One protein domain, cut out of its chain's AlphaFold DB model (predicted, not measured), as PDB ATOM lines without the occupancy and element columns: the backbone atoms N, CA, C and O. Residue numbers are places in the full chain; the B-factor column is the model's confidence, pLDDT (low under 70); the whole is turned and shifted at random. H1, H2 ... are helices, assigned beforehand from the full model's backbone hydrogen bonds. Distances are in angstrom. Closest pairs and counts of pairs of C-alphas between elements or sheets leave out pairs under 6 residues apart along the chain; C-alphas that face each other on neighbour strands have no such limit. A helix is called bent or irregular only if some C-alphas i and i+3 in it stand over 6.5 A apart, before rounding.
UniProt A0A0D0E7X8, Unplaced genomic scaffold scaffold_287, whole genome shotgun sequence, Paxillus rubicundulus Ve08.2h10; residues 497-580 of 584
ATOM      1  N   GLU A 497     126.788 -62.795 -63.840       93.88
ATOM      2  CA  GLU A 497     126.438 -61.379 -63.994       93.88
ATOM      3  C   GLU A 497     125.456 -60.900 -62.914       93.88
ATOM      4  O   GLU A 497     125.692 -59.869 -62.282       93.88
ATOM      5  N   GLN A 498     124.387 -61.659 -62.650       94.81
ATOM      6  CA  GLN A 498     123.398 -61.327 -61.620       94.81
ATOM      7  C   GLN A 498     124.029 -61.325 -60.222       94.81
ATOM      8  O   GLN A 498     123.766 -60.423 -59.426       94.81
ATOM      9  N   MET A 499     124.907 -62.291 -59.936       94.94
ATOM     10  CA  MET A 499     125.640 -62.344 -58.671       94.94
ATOM     11  C   MET A 499     126.583 -61.144 -58.514       94.94
ATOM     12  O   MET A 499     126.597 -60.506 -57.461       94.94
ATOM     13  N   SER A 500     127.297 -60.769 -59.581       95.75
ATOM     14  CA  SER A 500     128.156 -59.579 -59.604       95.75
ATOM     15  C   SER A 500     127.364 -58.282 -59.375       95.75
ATOM     16  O   SER A 500     127.822 -57.395 -58.654       95.75
ATOM     17  N   ALA A 501     126.140 -58.191 -59.910       96.31
ATOM     18  CA  ALA A 501     125.254 -57.046 -59.726       96.31
ATOM     19  C   ALA A 501     124.753 -56.933 -58.276       96.31
ATOM     20  O   ALA A 501     124.756 -55.837 -57.712       96.31
ATOM     21  N   TRP A 502     124.388 -58.056 -57.644       96.94
ATOM     22  CA  TRP A 502     124.036 -58.101 -56.220       96.94
ATOM     23  C   TRP A 502     125.211 -57.674 -55.324       96.94
ATOM     24  O   TRP A 502     125.039 -56.826 -54.447       96.94
ATOM     25  N   ILE A 503     126.418 -58.194 -55.582       96.75
ATOM     26  CA  ILE A 503     127.644 -57.819 -54.856       96.75
ATOM     27  C   ILE A 503     127.929 -56.319 -55.017       96.75
ATOM     28  O   ILE A 503     128.152 -55.620 -54.027       96.75
ATOM     29  N   ALA A 504     127.874 -55.792 -56.244       95.94
ATOM     30  CA  ALA A 504     128.103 -54.376 -56.519       95.94
ATOM     31  C   ALA A 504     127.073 -53.468 -55.821       95.94
ATOM     32  O   ALA A 504     127.440 -52.413 -55.294       95.94
ATOM     33  N   ALA A 505     125.802 -53.882 -55.767       95.06
ATOM     34  CA  ALA A 505     124.754 -53.165 -55.048       95.06
ATOM     35  C   ALA A 505     125.033 -53.120 -53.536       95.06
ATOM     36  O   ALA A 505     125.083 -52.028 -52.964       95.06
ATOM     37  N   LEU A 506     125.296 -54.273 -52.905       95.44
ATOM     38  CA  LEU A 506     125.642 -54.367 -51.480       95.44
ATOM     39  C   LEU A 506     126.869 -53.513 -51.144       95.44
ATOM     40  O   LEU A 506     126.829 -52.687 -50.233       95.44
ATOM     41  N   GLN A 507     127.938 -53.626 -51.938       95.31
ATOM     42  CA  GLN A 507     129.148 -52.828 -51.751       95.31
ATOM     43  C   GLN A 507     128.911 -51.323 -51.926       95.31
ATOM     44  O   GLN A 507     129.583 -50.536 -51.258       95.31
ATOM     45  N   ARG A 508     127.979 -50.894 -52.791       93.81
ATOM     46  CA  ARG A 508     127.617 -49.474 -52.944       93.81
ATOM     47  C   ARG A 508     127.012 -48.909 -51.657       93.81
ATOM     48  O   ARG A 508     127.357 -47.786 -51.290       93.81
ATOM     49  N   LEU A 509     126.159 -49.687 -50.987       92.69
ATOM     50  CA  LEU A 509     125.534 -49.320 -49.715       92.69
ATOM     51  C   LEU A 509     126.558 -49.342 -48.569       92.69
ATOM     52  O   LEU A 509     126.795 -48.310 -47.949       92.69
ATOM     53  N   VAL A 510     127.241 -50.475 -48.366       94.00
ATOM     54  CA  VAL A 510     128.225 -50.675 -47.284       94.00
ATOM     55  C   VAL A 510     129.373 -49.664 -47.339       94.00
ATOM     56  O   VAL A 510     129.768 -49.110 -46.317       94.00
ATOM     57  N   LYS A 511     129.921 -49.372 -48.528       93.50
ATOM     58  CA  LYS A 511     131.060 -48.444 -48.650       93.50
ATOM     59  C   LYS A 511     130.668 -46.982 -48.407       93.50
ATOM     60  O   LYS A 511     131.571 -46.153 -48.308       93.50
ATOM     61  N   GLY A 512     129.376 -46.630 -48.399       88.56
ATOM     62  CA  GLY A 512     128.862 -45.276 -48.132       88.56
ATOM     63  C   GLY A 512     129.340 -44.158 -49.079       88.56
ATOM     64  O   GLY A 512     129.024 -42.989 -48.868       88.56
ATOM     65  N   LYS A 513     130.124 -44.480 -50.120       86.31
ATOM     66  CA  LYS A 513     130.765 -43.497 -51.016       86.31
ATOM     67  C   LYS A 513     129.794 -42.846 -51.998       86.31
ATOM     68  O   LYS A 513     130.061 -41.748 -52.480       86.31
ATOM     69  N   VAL A 514     128.705 -43.533 -52.330       86.81
ATOM     70  CA  VAL A 514     127.671 -43.040 -53.241       86.81
ATOM     71  C   VAL A 514     126.512 -42.514 -52.406       86.81
ATOM     72  O   VAL A 514     126.145 -43.124 -51.406       86.81
ATOM     73  N   ARG A 515     125.919 -41.386 -52.813       88.19
ATOM     74  CA  ARG A 515     124.665 -40.912 -52.219       88.19
ATOM     75  C   ARG A 515     123.555 -41.897 -52.579       88.19
ATOM     76  O   ARG A 515     123.087 -41.898 -53.711       88.19
ATOM     77  N   VAL A 516     123.188 -42.730 -51.615       91.12
ATOM     78  CA  VAL A 516     122.070 -43.673 -51.697       91.12
ATOM     79  C   VAL A 516     120.762 -42.880 -51.606       91.12
ATOM     80  O   VAL A 516     120.628 -42.023 -50.730       91.12
ATOM     81  N   LYS A 517     119.819 -43.124 -52.518       94.38
ATOM     82  CA  LYS A 517     118.432 -42.627 -52.452       94.38
ATOM     83  C   LYS A 517     117.523 -43.616 -51.714       94.38
ATOM     84  O   LYS A 517     117.892 -44.765 -51.510       94.38
ATOM     85  N   GLU A 518     116.299 -43.216 -51.381       93.31
ATOM     86  CA  GLU A 518     115.297 -44.142 -50.822       93.31
ATOM     87  C   GLU A 518     114.949 -45.280 -51.814       93.31
ATOM     88  O   GLU A 518     114.950 -46.449 -51.436       93.31
ATOM     89  N   GLU A 519     114.840 -44.959 -53.110       94.12
ATOM     90  CA  GLU A 519     114.736 -45.906 -54.242       94.12
ATOM     91  C   GLU A 519     115.858 -46.978 -54.249       94.12
ATOM     92  O   GLU A 519     115.646 -48.149 -54.581       94.12
ATOM     93  N   ASP A 520     117.079 -46.593 -53.858       93.94
ATOM     94  CA  ASP A 520     118.230 -47.500 -53.796       93.94
ATOM     95  C   ASP A 520     118.133 -48.486 -52.613       93.94
ATOM     96  O   ASP A 520     118.724 -49.564 -52.658       93.94
ATOM     97  N   LEU A 521     117.395 -48.137 -51.552       94.44
ATOM     98  CA  LEU A 521     117.146 -49.012 -50.399       94.44
ATOM     99  C   LEU A 521     115.979 -49.973 -50.647       94.44
ATOM    100  O   LEU A 521     115.986 -51.093 -50.135       94.44
ATOM    101  N   GLU A 522     114.983 -49.567 -51.435       95.31
ATOM    102  CA  GLU A 522     113.908 -50.457 -51.887       95.31
ATOM    103  C   GLU A 522     114.453 -51.522 -52.847       95.31
ATOM    104  O   GLU A 522     114.261 -52.719 -52.629       95.31
ATOM    105  N   THR A 523     115.252 -51.112 -53.838       95.50
ATOM    106  CA  THR A 523     115.961 -52.063 -54.712       95.50
ATOM    107  C   THR A 523     116.917 -52.976 -53.938       95.50
ATOM    108  O   THR A 523     117.022 -54.154 -54.276       95.50
ATOM    109  N   MET A 524     117.544 -52.499 -52.853       96.00
ATOM    110  CA  MET A 524     118.321 -53.365 -51.959       96.00
ATOM    111  C   MET A 524     117.454 -54.415 -51.254       96.00
ATOM    112  O   MET A 524     117.847 -55.576 -51.201       96.00
ATOM    113  N   SER A 525     116.268 -54.045 -50.758       96.94
ATOM    114  CA  SER A 525     115.340 -55.002 -50.136       96.94
ATOM    115  C   SER A 525     114.915 -56.099 -51.114       96.94
ATOM    116  O   SER A 525     114.826 -57.264 -50.729       96.94
ATOM    117  N   ILE A 526     114.688 -55.746 -52.385       96.88
ATOM    118  CA  ILE A 526     114.392 -56.720 -53.443       96.88
ATOM    119  C   ILE A 526     115.591 -57.658 -53.635       96.88
ATOM    120  O   ILE A 526     115.417 -58.873 -53.599       96.88
ATOM    121  N   ILE A 527     116.811 -57.123 -53.753       96.75
ATOM    122  CA  ILE A 527     118.040 -57.924 -53.888       96.75
ATOM    123  C   ILE A 527     118.229 -58.878 -52.698       96.75
ATOM    124  O   ILE A 527     118.535 -60.048 -52.911       96.75
ATOM    125  N   LEU A 528     118.003 -58.432 -51.457       97.19
ATOM    126  CA  LEU A 528     118.087 -59.295 -50.272       97.19
ATOM    127  C   LEU A 528     117.047 -60.425 -50.305       97.19
ATOM    128  O   LEU A 528     117.384 -61.570 -50.001       97.19
ATOM    129  N   ALA A 529     115.812 -60.144 -50.727       96.69
ATOM    130  CA  ALA A 529     114.778 -61.167 -50.893       96.69
ATOM    131  C   ALA A 529     115.135 -62.184 -51.996       96.69
ATOM    132  O   ALA A 529     114.961 -63.392 -51.807       96.69
ATOM    133  N   GLU A 530     115.692 -61.724 -53.119       96.00
ATOM    134  CA  GLU A 530     116.187 -62.607 -54.178       96.00
ATOM    135  C   GLU A 530     117.337 -63.490 -53.685       96.00
ATOM    136  O   GLU A 530     117.289 -64.709 -53.860       96.00
ATOM    137  N   VAL A 531     118.327 -62.904 -53.009       95.81
ATOM    138  CA  VAL A 531     119.466 -63.614 -52.416       95.81
ATOM    139  C   VAL A 531     118.999 -64.651 -51.387       95.81
ATOM    140  O   VAL A 531     119.467 -65.789 -51.418       95.81
ATOM    141  N   GLN A 532     118.020 -64.321 -50.538       95.56
ATOM    142  CA  GLN A 532     117.405 -65.267 -49.598       95.56
ATOM    143  C   GLN A 532     116.702 -66.432 -50.314       95.56
ATOM    144  O   GLN A 532     116.764 -67.559 -49.829       95.56
ATOM    145  N   SER A 533     116.046 -66.184 -51.455       94.69
ATOM    146  CA  SER A 533     115.424 -67.243 -52.272       94.69
ATOM    147  C   SER A 533     116.446 -68.107 -53.024       94.69
ATOM    148  O   SER A 533     116.186 -69.272 -53.316       94.69
ATOM    149  N   ALA A 534     117.618 -67.538 -53.316       93.38
ATOM    150  CA  ALA A 534     118.702 -68.150 -54.075       93.38
ATOM    151  C   ALA A 534     119.701 -68.940 -53.215       93.38
ATOM    152  O   ALA A 534     120.369 -69.830 -53.732       93.38
ATOM    153  N   LYS A 535     119.835 -68.631 -51.919       92.31
ATOM    154  CA  LYS A 535     120.917 -69.152 -51.061       92.31
ATOM    155  C   LYS A 535     121.076 -70.680 -51.095       92.31
ATOM    156  O   LYS A 535     122.200 -71.167 -51.103       92.31
ATOM    157  N   ASP A 536     119.970 -71.426 -51.176       90.62
ATOM    158  CA  ASP A 536     119.977 -72.894 -51.136       90.62
ATOM    159  C   ASP A 536     120.422 -73.521 -52.477       90.62
ATOM    160  O   ASP A 536     120.771 -74.700 -52.522       90.62
ATOM    161  N   SER A 537     120.428 -72.751 -53.577       89.75
ATOM    162  CA  SER A 537     120.964 -73.168 -54.883       89.75
ATOM    163  C   SER A 537     122.390 -72.669 -55.150       89.75
ATOM    164  O   SER A 537     123.023 -73.110 -56.114       89.75
ATOM    165  N   LEU A 538     122.918 -71.781 -54.302       89.50
ATOM    166  CA  LEU A 538     124.257 -71.210 -54.418       89.50
ATOM    167  C   LEU A 538     125.310 -72.143 -53.792       89.50
ATOM    168  O   LEU A 538     125.447 -72.240 -52.575       89.50
ATOM    169  N   ASN A 539     126.096 -72.809 -54.643       78.06
ATOM    170  CA  ASN A 539     127.169 -73.724 -54.235       78.06
ATOM    171  C   ASN A 539     128.201 -73.030 -53.318       78.06
ATOM    172  O   ASN A 539     129.005 -72.227 -53.790       78.06
ATOM    173  N   ALA A 540     128.247 -73.398 -52.035       71.88
ATOM    174  CA  ALA A 540     128.979 -72.687 -50.973       71.88
ATOM    175  C   ALA A 540     130.505 -72.473 -51.167       71.88
ATOM    176  O   ALA A 540     131.111 -71.752 -50.379       71.88
ATOM    177  N   GLY A 541     131.133 -73.072 -52.186       77.69
ATOM    178  CA  GLY A 541     132.569 -72.950 -52.482       77.69
ATOM    179  C   GLY A 541     132.968 -71.890 -53.523       77.69
ATOM    180  O   GLY A 541     134.151 -71.770 -53.826       77.69
ATOM    181  N   GLY A 542     132.025 -71.148 -54.120       87.38
ATOM    182  CA  GLY A 542     132.348 -70.141 -55.144       87.38
ATOM    183  C   GLY A 542     132.961 -68.849 -54.565       87.38
ATOM    184  O   GLY A 542     132.437 -68.336 -53.573       87.38
ATOM    185  N   PRO A 543     133.996 -68.243 -55.188       91.69
ATOM    186  CA  PRO A 543     134.606 -67.009 -54.681       91.69
ATOM    187  C   PRO A 543     133.606 -65.844 -54.621       91.69
ATOM    188  O   PRO A 543     133.529 -65.166 -53.597       91.69
ATOM    189  N   MET A 544     132.753 -65.679 -55.640       93.06
ATOM    190  CA  MET A 544     131.677 -64.676 -55.617       93.06
ATOM    191  C   MET A 544     130.665 -64.906 -54.487       93.06
ATOM    192  O   MET A 544     130.145 -63.949 -53.929       93.06
ATOM    193  N   ILE A 545     130.410 -66.158 -54.094       93.50
ATOM    194  CA  ILE A 545     129.495 -66.470 -52.985       93.50
ATOM    195  C   ILE A 545     130.136 -66.088 -51.644       93.50
ATOM    196  O   ILE A 545     129.445 -65.582 -50.762       93.50
ATOM    197  N   SER A 546     131.458 -66.238 -51.507       93.81
ATOM    198  CA  SER A 546     132.184 -65.719 -50.341       93.81
ATOM    199  C   SER A 546     132.159 -64.184 -50.269       93.81
ATOM    200  O   SER A 546     131.911 -63.636 -49.197       93.81
ATOM    201  N   GLU A 547     132.303 -63.488 -51.404       95.31
ATOM    202  CA  GLU A 547     132.220 -62.021 -51.477       95.31
ATOM    203  C   GLU A 547     130.793 -61.506 -51.218       95.31
ATOM    204  O   GLU A 547     130.610 -60.521 -50.502       95.31
ATOM    205  N   LEU A 548     129.771 -62.205 -51.724       96.00
ATOM    206  CA  LEU A 548     128.361 -61.931 -51.440       96.00
ATOM    207  C   LEU A 548     128.056 -62.088 -49.944       96.00
ATOM    208  O   LEU A 548     127.441 -61.206 -49.347       96.00
ATOM    209  N   ARG A 549     128.521 -63.181 -49.321       95.19
ATOM    210  CA  ARG A 549     128.336 -63.444 -47.886       95.19
ATOM    211  C   ARG A 549     129.034 -62.402 -47.012       95.19
ATOM    212  O   ARG A 549     128.453 -61.957 -46.026       95.19
ATOM    213  N   GLU A 550     130.241 -61.986 -47.387       96.00
ATOM    214  CA  GLU A 550     130.969 -60.917 -46.699       96.00
ATOM    215  C   GLU A 550     130.257 -59.561 -46.857       96.00
ATOM    216  O   GLU A 550     130.082 -58.844 -45.876       96.00
ATOM    217  N   GLY A 551     129.742 -59.238 -48.049       96.38
ATOM    218  CA  GLY A 551     128.940 -58.030 -48.276       96.38
ATOM    219  C   GLY A 551     127.641 -57.993 -47.459       96.38
ATOM    220  O   GLY A 551     127.282 -56.944 -46.925       96.38
ATOM    221  N   LEU A 552     126.963 -59.135 -47.307       96.88
ATOM    222  CA  LEU A 552     125.793 -59.276 -46.430       96.88
ATOM    223  C   LEU A 552     126.159 -59.101 -44.953       96.88
ATOM    224  O   LEU A 552     125.463 -58.392 -44.229       96.88
ATOM    225  N   LYS A 553     127.268 -59.702 -44.509       96.88
ATOM    226  CA  LYS A 553     127.758 -59.559 -43.135       96.88
ATOM    227  C   LYS A 553     128.076 -58.093 -42.813       96.88
ATOM    228  O   LYS A 553     127.561 -57.558 -41.835       96.88
ATOM    229  N   GLN A 554     128.827 -57.417 -43.681       96.69
ATOM    230  CA  GLN A 554     129.141 -55.993 -43.533       96.69
ATOM    231  C   GLN A 554     127.885 -55.105 -43.552       96.69
ATOM    232  O   GLN A 554     127.865 -54.072 -42.889       96.69
ATOM    233  N   LEU A 555     126.826 -55.499 -44.271       96.12
ATOM    234  CA  LEU A 555     125.535 -54.808 -44.220       96.12
ATOM    235  C   LEU A 555     124.804 -55.032 -42.887       96.12
ATOM    236  O   LEU A 555     124.229 -54.083 -42.359       96.12
ATOM    237  N   SER A 556     124.838 -56.245 -42.322       96.75
ATOM    238  CA  SER A 556     124.250 -56.516 -40.998       96.75
ATOM    239  C   SER A 556     124.975 -55.792 -39.856       96.75
ATOM    240  O   SER A 556     124.334 -55.355 -38.905       96.75
ATOM    241  N   GLU A 557     126.291 -55.594 -39.985       96.19
ATOM    242  CA  GLU A 557     127.148 -54.907 -39.005       96.19
ATOM    243  C   GLU A 557     127.182 -53.371 -39.184       96.19
ATOM    244  O   GLU A 557     127.904 -52.682 -38.465       96.19
ATOM    245  N   LEU A 558     126.430 -52.799 -40.135       95.00
ATOM    246  CA  LEU A 558     126.501 -51.367 -40.440       95.00
ATOM    247  C   LEU A 558     125.783 -50.523 -39.369       95.00
ATOM    248  O   LEU A 558     124.564 -50.599 -39.233       95.00
ATOM    249  N   ASP A 559     126.520 -49.675 -38.640       91.56
ATOM    250  CA  ASP A 559     125.994 -48.849 -37.532       91.56
ATOM    251  C   ASP A 559     124.880 -47.869 -37.942       91.56
ATOM    252  O   ASP A 559     123.923 -47.652 -37.192       91.56
ATOM    253  N   ASP A 560     124.972 -47.278 -39.134       89.75
ATOM    254  CA  ASP A 560     124.024 -46.275 -39.625       89.75
ATOM    255  C   ASP A 560     123.672 -46.536 -41.096       89.75
ATOM    256  O   ASP A 560     124.535 -46.504 -41.977       89.75
ATOM    257  N   ILE A 561     122.390 -46.802 -41.358       87.50
ATOM    258  CA  ILE A 561     121.826 -46.883 -42.710       87.50
ATOM    259  C   ILE A 561     121.071 -45.576 -42.958       87.50
ATOM    260  O   ILE A 561     120.190 -45.229 -42.160       87.50
ATOM    261  N   PRO A 562     121.357 -44.861 -44.065       81.25
ATOM    262  CA  PRO A 562     120.673 -43.612 -44.374       81.25
ATOM    263  C   PRO A 562     119.153 -43.817 -44.396       81.25
ATOM    264  O   PRO A 562     118.657 -44.864 -44.803       81.25
ATOM    265  N   PHE A 563     118.405 -42.808 -43.948       86.19
ATOM    266  CA  PHE A 563     116.938 -42.843 -43.816       86.19
ATOM    267  C   PHE A 563     116.381 -43.829 -42.764       86.19
ATOM    268  O   PHE A 563     115.168 -44.021 -42.699       86.19
ATOM    269  N   GLY A 564     117.224 -44.374 -41.877       84.12
ATOM    270  CA  GLY A 564     116.776 -45.049 -40.651       84.12
ATOM    271  C   GLY A 564     116.312 -46.495 -40.834       84.12
ATOM    272  O   GLY A 564     115.461 -46.952 -40.081       84.12
ATOM    273  N   ASP A 565     116.856 -47.196 -41.832       89.75
ATOM    274  CA  ASP A 565     116.613 -48.623 -42.114       89.75
ATOM    275  C   ASP A 565     115.128 -49.053 -42.159       89.75
ATOM    276  O   ASP A 565     114.742 -50.094 -41.624       89.75
ATOM    277  N   ARG A 566     114.283 -48.254 -42.827       92.38
ATOM    278  CA  ARG A 566     112.835 -48.510 -42.989       92.38
ATOM    279  C   ARG A 566     112.496 -49.901 -43.539       92.38
ATOM    280  O   ARG A 566     111.446 -50.437 -43.211       92.38
ATOM    281  N   ASN A 567     113.383 -50.473 -44.352       92.88
ATOM    282  CA  ASN A 567     113.191 -51.776 -44.998       92.88
ATOM    283  C   ASN A 567     113.782 -52.944 -44.181       92.88
ATOM    284  O   ASN A 567     113.776 -54.081 -44.651       92.88
ATOM    285  N   HIS A 568     114.300 -52.680 -42.974       95.44
ATOM    286  CA  HIS A 568     114.945 -53.661 -42.093       95.44
ATOM    287  C   HIS A 568     116.093 -54.433 -42.769       95.44
ATOM    288  O   HIS A 568     116.264 -55.636 -42.556       95.44
ATOM    289  N   LEU A 569     116.889 -53.747 -43.596       96.06
ATOM    290  CA  LEU A 569     117.962 -54.331 -44.400       96.06
ATOM    291  C   LEU A 569     119.025 -55.011 -43.532       96.06
ATOM    292  O   LEU A 569     119.511 -56.073 -43.917       96.06
ATOM    293  N   ARG A 570     119.350 -54.460 -42.349       96.06
ATOM    294  CA  ARG A 570     120.299 -55.101 -41.415       96.06
ATOM    295  C   ARG A 570     119.785 -56.449 -40.939       96.06
ATOM    296  O   ARG A 570     120.490 -57.444 -41.054       96.06
ATOM    297  N   TRP A 571     118.543 -56.482 -40.460       96.62
ATOM    298  CA  TRP A 571     117.906 -57.695 -39.946       96.62
ATOM    299  C   TRP A 571     117.691 -58.741 -41.047       96.62
ATOM    300  O   TRP A 571     117.901 -59.932 -40.824       96.62
ATOM    301  N   GLN A 572     117.322 -58.312 -42.261       97.19
ATOM    302  CA  GLN A 572     117.254 -59.205 -43.418       97.19
ATOM    303  C   GLN A 572     118.634 -59.798 -43.737       97.19
ATOM    304  O   GLN A 572     118.748 -61.015 -43.868       97.19
ATOM    305  N   ALA A 573     119.683 -58.972 -43.811       97.50
ATOM    306  CA  ALA A 573     121.048 -59.425 -44.073       97.50
ATOM    307  C   ALA A 573     121.572 -60.366 -42.973       97.50
ATOM    308  O   ALA A 573     122.106 -61.428 -43.285       97.50
ATOM    309  N   GLU A 574     121.337 -60.044 -41.699       97.31
ATOM    310  CA  GLU A 574     121.670 -60.887 -40.545       97.31
ATOM    311  C   GLU A 574     120.969 -62.250 -40.639       97.31
ATOM    312  O   GLU A 574     121.613 -63.296 -40.566       97.31
ATOM    313  N   LYS A 575     119.656 -62.260 -40.901       97.31
ATOM    314  CA  LYS A 575     118.859 -63.483 -41.084       97.31
ATOM    315  C   LYS A 575     119.339 -64.326 -42.269       97.31
ATOM    316  O   LYS A 575     119.357 -65.558 -42.177       97.31
ATOM    317  N   ILE A 576     119.746 -63.693 -43.370       96.50
ATOM    318  CA  ILE A 576     120.362 -64.377 -44.513       96.50
ATOM    319  C   ILE A 576     121.686 -65.023 -44.071       96.50
ATOM    320  O   ILE A 576     121.863 -66.221 -44.273       96.50
ATOM    321  N   VAL A 577     122.582 -64.275 -43.417       95.88
ATOM    322  CA  VAL A 577     123.914 -64.745 -42.981       95.88
ATOM    323  C   VAL A 577     123.829 -65.879 -41.954       95.88
ATOM    324  O   VAL A 577     124.546 -66.872 -42.099       95.88
ATOM    325  N   LEU A 578     122.939 -65.765 -40.961       95.25
ATOM    326  CA  LEU A 578     122.695 -66.782 -39.929       95.25
ATOM    327  C   LEU A 578     122.093 -68.070 -40.500       95.25
ATOM    328  O   LEU A 578     122.364 -69.153 -39.988       95.25
ATOM    329  N   THR A 579     121.277 -67.966 -41.552       94.88
ATOM    330  CA  THR A 579     120.658 -69.132 -42.204       94.88
ATOM    331  C   THR A 579     121.407 -69.598 -43.455       94.88
ATOM    332  O   THR A 579     120.920 -70.493 -44.152       94.88
ATOM    333  N   TRP A 580     122.575 -69.022 -43.756       93.56
ATOM    334  CA  TRP A 580     123.444 -69.487 -44.835       93.56
ATOM    335  C   TRP A 580     124.252 -70.695 -44.350       93.56
ATOM    336  O   TRP A 580     124.929 -70.578 -43.323       93.56
TER     337      TRP A 580
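This is residues 497 to 580 of the 584 residues of an uncharacterized protein of Paxillus rubicundulus Ve08.2h10 (UniProt A0A0D0E7X8). Four helices form a compact body of two side-by-side pairs, H1 with H3 and H2 with H4, and the first pair crosses the second steeply. H1 and H4 are on opposite sides of this body, and H2, the longest helix, runs along its long axis. At one end of that axis is the long loop of residues 557 to 568, at the other the tight turn from H2 to H3. The printed part has 84 residues with four named helices in the order H1, H2, H3, H4 and no named strand, so its class is all helix. It is compact, with a radius of gyration of the C-alphas of 11.9 A, and spans 34 by 23 by 19 A.

H1, residues 497 to 510, begins with C-alpha 497 at (126.438, -61.379, -63.994) and is 19.9 A long from first to last C-alpha. After a short link comes H2, residues 518 to 537, 29.9 A long, with C-alpha 518 at (115.297, -44.142, -50.822). H2 has a kink of 26 degrees near residue 531 and is irregular: C-alphas 533 and 536 are 7.3 A apart. A tight link of 5 residues leads to H3, residues 543 to 556, 20.1 A long. H4, residues 569 to 578, is 14.1 A long and ends with C-alpha 578 at (122.695, -66.782, -39.929).

The helix packing is part aligned, part crossed: of the four touching pairs, two are at a shallow tilt. H1 touches H3 at a shallow tilt of 29 degrees, the same way, and their closest C-alphas, those of Ile 503 and Leu 548, are 5.4 A apart. H1 and H2 only just touch, with 3 pairs of C-alphas within 8 A, the closest being those of Trp 502 and Ile 527 at 6.4 A. H1 does this with residues 502 to 506 alone, at a steep tilt of 49 degrees, opposite ways. H2 touches H4 with residues 524 to 532 alone, at a shallow tilt of 13 degrees, the same way; the closest C-alphas, of Gln 532 and Ile 576, are 5.9 A apart. H3 touches H4 at a steep tilt of 51 degrees, opposite ways, with the C-alphas of Ser 556 and Arg 570 closest at 4.2 A. H2 and H3 are near each other, and H1 and H4 are apart. In H1, H3 and H4 every O i to N i+4 pair is within hydrogen-bond range; in H2 it is 14 of 16.

The two C-alphas farthest apart, those of Gly 541 and Phe 563, are 35.0 A apart. The printed part has no cut. The link from H3 to H4, 12 residues, is long. Mean pLDDT of the printed part is 93.2, and no printed residue is under 70.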